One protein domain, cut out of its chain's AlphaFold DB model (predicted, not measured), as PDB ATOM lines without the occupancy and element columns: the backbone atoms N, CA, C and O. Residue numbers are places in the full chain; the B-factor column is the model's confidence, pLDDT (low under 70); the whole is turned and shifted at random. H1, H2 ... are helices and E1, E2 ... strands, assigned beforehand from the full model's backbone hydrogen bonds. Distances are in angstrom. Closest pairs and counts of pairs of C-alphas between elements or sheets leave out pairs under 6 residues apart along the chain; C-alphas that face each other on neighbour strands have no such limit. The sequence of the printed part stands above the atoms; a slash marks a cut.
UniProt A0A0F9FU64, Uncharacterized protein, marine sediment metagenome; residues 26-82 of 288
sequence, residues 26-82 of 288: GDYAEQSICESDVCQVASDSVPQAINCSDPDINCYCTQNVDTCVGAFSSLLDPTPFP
ATOM      1  N   GLY A  26      26.703  -5.030  30.394       82.56
ATOM      2  CA  GLY A  26      26.108  -5.255  31.718       82.56
ATOM      3  C   GLY A  26      27.026  -4.977  32.906       82.56
ATOM      4  O   GLY A  26      26.532  -4.770  34.013       82.56
ATOM      5  N   ASP A  27      28.339  -4.920  32.695       84.44
ATOM      6  CA  ASP A  27      29.298  -4.621  33.756       84.44
ATOM      7  C   ASP A  27      29.440  -3.106  34.016       84.44
ATOM      8  O   ASP A  27      30.046  -2.701  35.016       84.44
ATOM      9  N   TYR A  28      28.883  -2.245  33.151       85.38
ATOM     10  CA  TYR A  28      28.887  -0.798  33.362       85.38
ATOM     11  C   TYR A  28      27.938  -0.383  34.486       85.38
ATOM     12  O   TYR A  28      26.727  -0.574  34.419       85.38
ATOM     13  N   ALA A  29      28.498   0.274  35.503       82.06
ATOM     14  CA  ALA A  29      27.738   0.797  36.637       82.06
ATOM     15  C   ALA A  29      27.157   2.206  36.404       82.06
ATOM     16  O   ALA A  29      26.253   2.615  37.127       82.06
ATOM     17  N   GLU A  30      27.680   2.963  35.432       82.38
ATOM     18  CA  GLU A  30      27.222   4.324  35.128       82.38
ATOM     19  C   GLU A  30      26.705   4.443  33.693       82.38
ATOM     20  O   GLU A  30      27.363   4.005  32.750       82.38
ATOM     21  N   GLN A  31      25.559   5.113  33.532       80.94
ATOM     22  CA  GLN A  31      24.899   5.338  32.241       80.94
ATOM     23  C   GLN A  31      25.797   6.067  31.237       80.94
ATOM     24  O   GLN A  31      25.920   5.650  30.092       80.94
ATOM     25  N   SER A  32      26.472   7.131  31.669       81.75
ATOM     26  CA  SER A  32      27.336   7.925  30.788       81.75
ATOM     27  C   SER A  32      28.512   7.112  30.237       81.75
ATOM     28  O   SER A  32      28.963   7.349  29.119       81.75
ATOM     29  N   ILE A  33      29.005   6.142  31.014       83.56
ATOM     30  CA  ILE A  33      30.098   5.242  30.630       83.56
ATOM     31  C   ILE A  33      29.565   4.104  29.751       83.56
ATOM     32  O   ILE A  33      30.235   3.716  28.799       83.56
ATOM     33  N   CYS A  34      28.356   3.618  30.044       85.38
ATOM     34  CA  CYS A  34      27.626   2.658  29.223       85.38
ATOM     35  C   CYS A  34      27.424   3.200  27.802       85.38
ATOM     36  O   CYS A  34      27.968   2.645  26.859       85.38
ATOM     37  N   GLU A  35      26.741   4.333  27.642       83.88
ATOM     38  CA  GLU A  35      26.391   4.887  26.321       83.88
ATOM     39  C   GLU A  35      27.611   5.326  25.498       83.88
ATOM     40  O   GLU A  35      27.545   5.409  24.274       83.88
ATOM     41  N   SER A  36      28.738   5.610  26.155       84.31
ATOM     42  CA  SER A  36      29.991   5.951  25.473       84.31
ATOM     43  C   SER A  36      30.875   4.744  25.157       84.31
ATOM     44  O   SER A  36      31.924   4.937  24.541       84.31
ATOM     45  N   ASP A  37      30.477   3.537  25.584       87.19
ATOM     46  CA  ASP A  37      31.189   2.265  25.406       87.19
ATOM     47  C   ASP A  37      32.717   2.413  25.536       87.19
ATOM     48  O   ASP A  37      33.508   2.042  24.666       87.19
ATOM     49  N   VAL A  38      33.161   3.012  26.647       84.94
ATOM     50  CA  VAL A  38      34.570   3.416  26.857       84.94
ATOM     51  C   VAL A  38      35.544   2.227  26.794       84.94
ATOM     52  O   VAL A  38      36.752   2.410  26.635       84.94
ATOM     53  N   CYS A  39      35.027   1.005  26.937       85.19
ATOM     54  CA  CYS A  39      35.784  -0.243  26.937       85.19
ATOM     55  C   CYS A  39      35.592  -1.075  25.669       85.19
ATOM     56  O   CYS A  39      36.247  -2.109  25.563       85.19
ATOM     57  N   GLN A  40      34.772  -0.613  24.720       87.69
ATOM     58  CA  GLN A  40      34.509  -1.279  23.443       87.69
ATOM     59  C   GLN A  40      34.017  -2.720  23.618       87.69
ATOM     60  O   GLN A  40      34.487  -3.632  22.942       87.69
ATOM     61  N   VAL A  41      33.099  -2.931  24.564       86.31
ATOM     62  CA  VAL A  41      32.542  -4.256  24.885       86.31
ATOM     63  C   VAL A  41      31.198  -4.508  24.205       86.31
ATOM     64  O   VAL A  41      30.649  -5.603  24.335       86.31
ATOM     65  N   ALA A  42      30.658  -3.540  23.455       85.25
ATOM     66  CA  ALA A  42      29.383  -3.699  22.761       85.25
ATOM     67  C   ALA A  42      29.359  -4.912  21.820       85.25
ATOM     68  O   ALA A  42      28.374  -5.648  21.805       85.25
ATOM     69  N   SER A  43      30.455  -5.190  21.106       84.38
ATOM     70  CA  SER A  43      30.530  -6.345  20.202       84.38
ATOM     71  C   SER A  43      30.456  -7.692  20.914       84.38
ATOM     72  O   SER A  43      29.956  -8.658  20.347       84.38
ATOM     73  N   ASP A  44      30.931  -7.747  22.157       83.44
ATOM     74  CA  ASP A  44      30.904  -8.950  22.991       83.44
ATOM     75  C   ASP A  44      29.588  -9.074  23.781       83.44
ATOM     76  O   ASP A  44      29.356 -10.072  24.465       83.44
ATOM     77  N   SER A  45      28.722  -8.061  23.690       82.94
ATOM     78  CA  SER A  45      27.487  -7.934  24.471       82.94
ATOM     79  C   SER A  45      26.214  -8.132  23.654       82.94
ATOM     80  O   SER A  45      25.121  -8.079  24.212       82.94
ATOM     81  N   VAL A  46      26.349  -8.359  22.349       77.88
ATOM     82  CA  VAL A  46      25.250  -8.691  21.437       77.88
ATOM     83  C   VAL A  46      25.262 -10.193  21.103       77.88
ATOM     84  O   VAL A  46      26.274 -10.868  21.317       77.88
ATOM     85  N   PRO A  47      24.155 -10.767  20.592       76.00
ATOM     86  CA  PRO A  47      24.110 -12.179  20.218       76.00
ATOM     87  C   PRO A  47      25.190 -12.557  19.194       76.00
ATOM     88  O   PRO A  47      25.471 -11.798  18.274       76.00
ATOM     89  N   GLN A  48      25.732 -13.779  19.277       68.88
ATOM     90  CA  GLN A  48      26.810 -14.251  18.380       68.88
ATOM     91  C   GLN A  48      26.442 -14.280  16.885       68.88
ATOM     92  O   GLN A  48      27.323 -14.413  16.040       68.88
ATOM     93  N   ALA A  49      25.152 -14.195  16.550       63.00
ATOM     94  CA  ALA A  49      24.684 -14.083  15.171       63.00
ATOM     95  C   ALA A  49      24.945 -12.690  14.564       63.00
ATOM     96  O   ALA A  49      24.922 -12.547  13.343       63.00
ATOM     97  N   ILE A  50      25.201 -11.680  15.400       66.00
ATOM     98  CA  ILE A  50      25.407 -10.295  14.988       66.00
ATOM     99  C   ILE A  50      26.887 -10.051  14.720       66.00
ATOM    100  O   ILE A  50      27.749 -10.266  15.571       66.00
ATOM    101  N   ASN A  51      27.186  -9.575  13.514       78.25
ATOM    102  CA  ASN A  51      28.541  -9.246  13.107       78.25
ATOM    103  C   ASN A  51      28.794  -7.740  13.242       78.25
ATOM    104  O   ASN A  51      28.632  -6.996  12.287       78.25
ATOM    105  N   CYS A  52      29.279  -7.299  14.400       80.31
ATOM    106  CA  CYS A  52      29.639  -5.892  14.634       80.31
ATOM    107  C   CYS A  52      30.838  -5.390  13.808       80.31
ATOM    108  O   CYS A  52      31.222  -4.231  13.920       80.31
ATOM    109  N   SER A  53      31.485  -6.266  13.028       81.75
ATOM    110  CA  SER A  53      32.499  -5.858  12.046       81.75
ATOM    111  C   SER A  53      31.895  -5.522  10.679       81.75
ATOM    112  O   SER A  53      32.626  -5.103   9.781       81.75
ATOM    113  N   ASP A  54      30.595  -5.755  10.494       75.50
ATOM    114  CA  ASP A  54      29.862  -5.353   9.301       75.50
ATOM    115  C   ASP A  54      29.669  -3.824   9.305       75.50
ATOM    116  O   ASP A  54      29.186  -3.284  10.300       75.50
ATOM    117  N   PRO A  55      30.052  -3.099   8.238       69.56
ATOM    118  CA  PRO A  55      29.878  -1.646   8.164       69.56
ATOM    119  C   PRO A  55      28.414  -1.192   8.224       69.56
ATOM    120  O   PRO A  55      28.166  -0.026   8.535       69.56
ATOM    121  N   ASP A  56      27.469  -2.089   7.940       68.81
ATOM    122  CA  ASP A  56      26.042  -1.809   7.995       68.81
ATOM    123  C   ASP A  56      25.442  -2.115   9.379       68.81
ATOM    124  O   ASP A  56      24.257  -1.861   9.578       68.81
ATOM    125  N   ILE A  57      26.230  -2.622  10.341       72.00
ATOM    126  CA  ILE A  57      25.801  -2.950  11.709       72.00
ATOM    127  C   ILE A  57      26.574  -2.095  12.717       72.00
ATOM    128  O   ILE A  57      27.790  -2.189  12.860       72.00
ATOM    129  N   ASN A  58      25.847  -1.291  13.481       81.19
ATOM    130  CA  ASN A  58      26.371  -0.496  14.577       81.19
ATOM    131  C   ASN A  58      26.038  -1.166  15.913       81.19
ATOM    132  O   ASN A  58      24.903  -1.092  16.370       81.19
ATOM    133  N   CYS A  59      27.018  -1.796  16.555       86.06
ATOM    134  CA  CYS A  59      26.863  -2.315  17.915       86.06
ATOM    135  C   CYS A  59      27.236  -1.245  18.940       86.06
ATOM    136  O   CYS A  59      28.253  -0.571  18.794       86.06
ATOM    137  N   TYR A  60      26.428  -1.098  19.983       86.12
ATOM    138  CA  TYR A  60      26.631  -0.112  21.041       86.12
ATOM    139  C   TYR A  60      26.073  -0.619  22.369       86.12
ATOM    140  O   TYR A  60      25.310  -1.575  22.418       86.12
ATOM    141  N   CYS A  61      26.460   0.008  23.472       86.19
ATOM    142  CA  CYS A  61      25.838  -0.245  24.764       86.19
ATOM    143  C   CYS A  61      24.740   0.798  25.007       86.19
ATOM    144  O   CYS A  61      24.938   1.984  24.745       86.19
ATOM    145  N   THR A  62      23.591   0.369  25.521       84.38
ATOM    146  CA  THR A  62      22.472   1.261  25.854       84.38
ATOM    147  C   THR A  62      21.900   0.934  27.226       84.38
ATOM    148  O   THR A  62      22.070  -0.173  27.740       84.38
ATOM    149  N   GLN A  63      21.217   1.897  27.840       80.75
ATOM    150  CA  GLN A  63      20.547   1.678  29.112       80.75
ATOM    151  C   GLN A  63      19.140   1.118  28.888       80.75
ATOM    152  O   GLN A  63      18.318   1.731  28.213       80.75
ATOM    153  N   ASN A  64      18.849  -0.024  29.508       73.88
ATOM    154  CA  ASN A  64      17.513  -0.602  29.577       73.88
ATOM    155  C   ASN A  64      17.015  -0.579  31.030       73.88
ATOM    156  O   ASN A  64      17.502  -1.344  31.866       73.88
ATOM    157  N   VAL A  65      16.067   0.322  31.308       72.56
ATOM    158  CA  VAL A  65      15.483   0.647  32.626       72.56
ATOM    159  C   VAL A  65      16.535   1.000  33.691       72.56
ATOM    160  O   VAL A  65      16.705   2.176  33.989       72.56
ATOM    161  N   ASP A  66      17.264   0.013  34.220       74.00
ATOM    162  CA  ASP A  66      18.288   0.153  35.271       74.00
ATOM    163  C   ASP A  66      19.582  -0.641  34.986       74.00
ATOM    164  O   ASP A  66      20.512  -0.645  35.796       74.00
ATOM    165  N   THR A  67      19.674  -1.319  33.842       77.06
ATOM    166  CA  THR A  67      20.834  -2.140  33.467       77.06
ATOM    167  C   THR A  67      21.373  -1.728  32.111       77.06
ATOM    168  O   THR A  67      20.606  -1.491  31.181       77.06
ATOM    169  N   CYS A  68      22.693  -1.653  31.984       83.00
ATOM    170  CA  CYS A  68      23.321  -1.467  30.686       83.00
ATOM    171  C   CYS A  68      23.272  -2.789  29.908       83.00
ATOM    172  O   CYS A  68      23.577  -3.849  30.453       83.00
ATOM    173  N   VAL A  69      22.864  -2.745  28.647       83.44
ATOM    174  CA  VAL A  69      22.739  -3.923  27.783       83.44
ATOM    175  C   VAL A  69      23.432  -3.667  26.454       83.44
ATOM    176  O   VAL A  69      23.573  -2.523  26.021       83.44
ATOM    177  N   GLY A  70      23.909  -4.745  25.830       79.31
ATOM    178  CA  GLY A  70      24.412  -4.683  24.466       79.31
ATOM    179  C   GLY A  70      23.257  -4.522  23.495       79.31
ATOM    180  O   GLY A  70      22.256  -5.228  23.585       79.31
ATOM    181  N   ALA A  71      23.432  -3.584  22.583       77.75
ATOM    182  CA  ALA A  71      22.508  -3.224  21.538       77.75
ATOM    183  C   ALA A  71      23.216  -3.260  20.194       77.75
ATOM    184  O   ALA A  71      24.437  -3.120  20.092       77.75
ATOM    185  N   PHE A  72      22.439  -3.412  19.139       75.81
ATOM    186  CA  PHE A  72      22.904  -3.113  17.801       75.81
ATOM    187  C   PHE A  72      21.814  -2.348  17.068       75.81
ATOM    188  O   PHE A  72      20.666  -2.332  17.487       75.81
ATOM    189  N   SER A  73      22.184  -1.657  16.009       70.19
ATOM    190  CA  SER A  73      21.272  -1.156  14.994       70.19
ATOM    191  C   SER A  73      21.905  -1.444  13.647       70.19
ATOM    192  O   SER A  73      23.120  -1.634  13.557       70.19
ATOM    193  N   SER A  74      21.108  -1.514  12.592       66.00
ATOM    194  CA  SER A  74      21.658  -1.607  11.244       66.00
ATOM    195  C   SER A  74      21.322  -0.357  10.445       66.00
ATOM    196  O   SER A  74      20.347   0.335  10.725       66.00
ATOM    197  N   LEU A  75      22.094  -0.063   9.403       54.97
ATOM    198  CA  LEU A  75      21.726   0.979   8.440       54.97
ATOM    199  C   LEU A  75      20.411   0.654   7.706       54.97
ATOM    200  O   LEU A  75      19.825   1.536   7.082       54.97
ATOM    201  N   LEU A  76      19.947  -0.596   7.800       51.69
ATOM    202  CA  LEU A  76      18.664  -1.078   7.296       51.69
ATOM    203  C   LEU A  76      17.552  -1.042   8.366       51.69
ATOM    204  O   LEU A  76      16.386  -1.187   8.009       51.69
ATOM    205  N   ASP A  77      17.901  -0.846   9.645       51.69
ATOM    206  CA  ASP A  77      16.989  -0.804  10.795       51.69
ATOM    207  C   ASP A  77      17.598   0.025  11.954       51.69
ATOM    208  O   ASP A  77      18.410  -0.491  12.736       51.69
ATOM    209  N   PRO A  78      17.310   1.340  12.024       49.66
ATOM    210  CA  PRO A  78      17.980   2.269  12.930       49.66
ATOM    211  C   PRO A  78      17.424   2.264  14.364       49.66
ATOM    212  O   PRO A  78      17.885   3.076  15.173       49.66
ATOM    213  N   THR A  79      16.450   1.410  14.699       51.22
ATOM    214  CA  THR A  79      15.894   1.356  16.056       51.22
ATOM    215  C   THR A  79      16.862   0.683  17.041       51.22
ATOM    216  O   THR A  79      17.670  -0.173  16.661       51.22
ATOM    217  N   PRO A  80      16.862   1.103  18.320       46.09
ATOM    218  CA  PRO A  80      17.667   0.460  19.346       46.09
ATOM    219  C   PRO A  80      17.170  -0.927  19.727       46.09
ATOM    220  O   PRO A  80      16.145  -1.040  20.378       46.09
ATOM    221  N   PHE A  81      17.945  -1.970  19.424       60.03
ATOM    222  CA  PHE A  81      17.762  -3.293  20.029       60.03
ATOM    223  C   PHE A  81      18.299  -3.232  21.469       60.03
ATOM    224  O   PHE A  81      19.507  -3.159  21.642       60.03
ATOM    225  N   PRO A  82      17.478  -3.217  22.527       52.31
ATOM    226  CA  PRO A  82      16.691  -4.382  22.918       52.31
ATOM    227  C   PRO A  82      15.267  -4.324  22.360       52.31
ATOM    228  O   PRO A  82      14.792  -3.230  22.109       52.31
TER     229      PRO A  82
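Overview. This is residues 26 to 82 of the 288 residues of an uncharacterized protein of marine sediment metagenome (UniProt A0A0F9FU64). With little regular structure, the domain is a long two-strand hairpin, E1 and E2, with the short helix H1 packed on the part nearer its turn. The long loop of residues 36 to 56 runs beside the hairpin to its open end, and residues 75 to 82 fold back along it. The printed part has 57 residues, in order H1, E1, E2, a mixed class with 21 in named elements; it is compact, radius of gyration of the C-alphas 10.7 A, and only just elongated, 29 by 20 by 17 A.

Along the chain. H1, residues 31 to 35, begins at C-alpha 31 (24.899, 5.338, 32.241). E1, residues 57 to 64, is 19.8 A long and bends by 58 degrees at residue 61. E2, residues 67 to 74, is 22.2 A long and ends at C-alpha 74 (21.658, -1.607, 11.244).

Arrangement. E1 and E2, a hairpin, are antiparallel at 152 degrees; N 58 and O 73 are 2.7 A apart, within hydrogen-bond range. The closest C-alphas of H1 and E1, Glu 35 and Thr 62, are 5.4 A apart. In H1 the O i to N i+4 pair is within hydrogen-bond range.

Size, cuts and confidence. The farthest C-alphas, Ala 29 and Leu 76, are 30.8 A apart. The printed part has no cut; the link from H1 to E1 is long. pLDDT is under 70 at residues 48 to 50, 55 to 56 and 74 to 82.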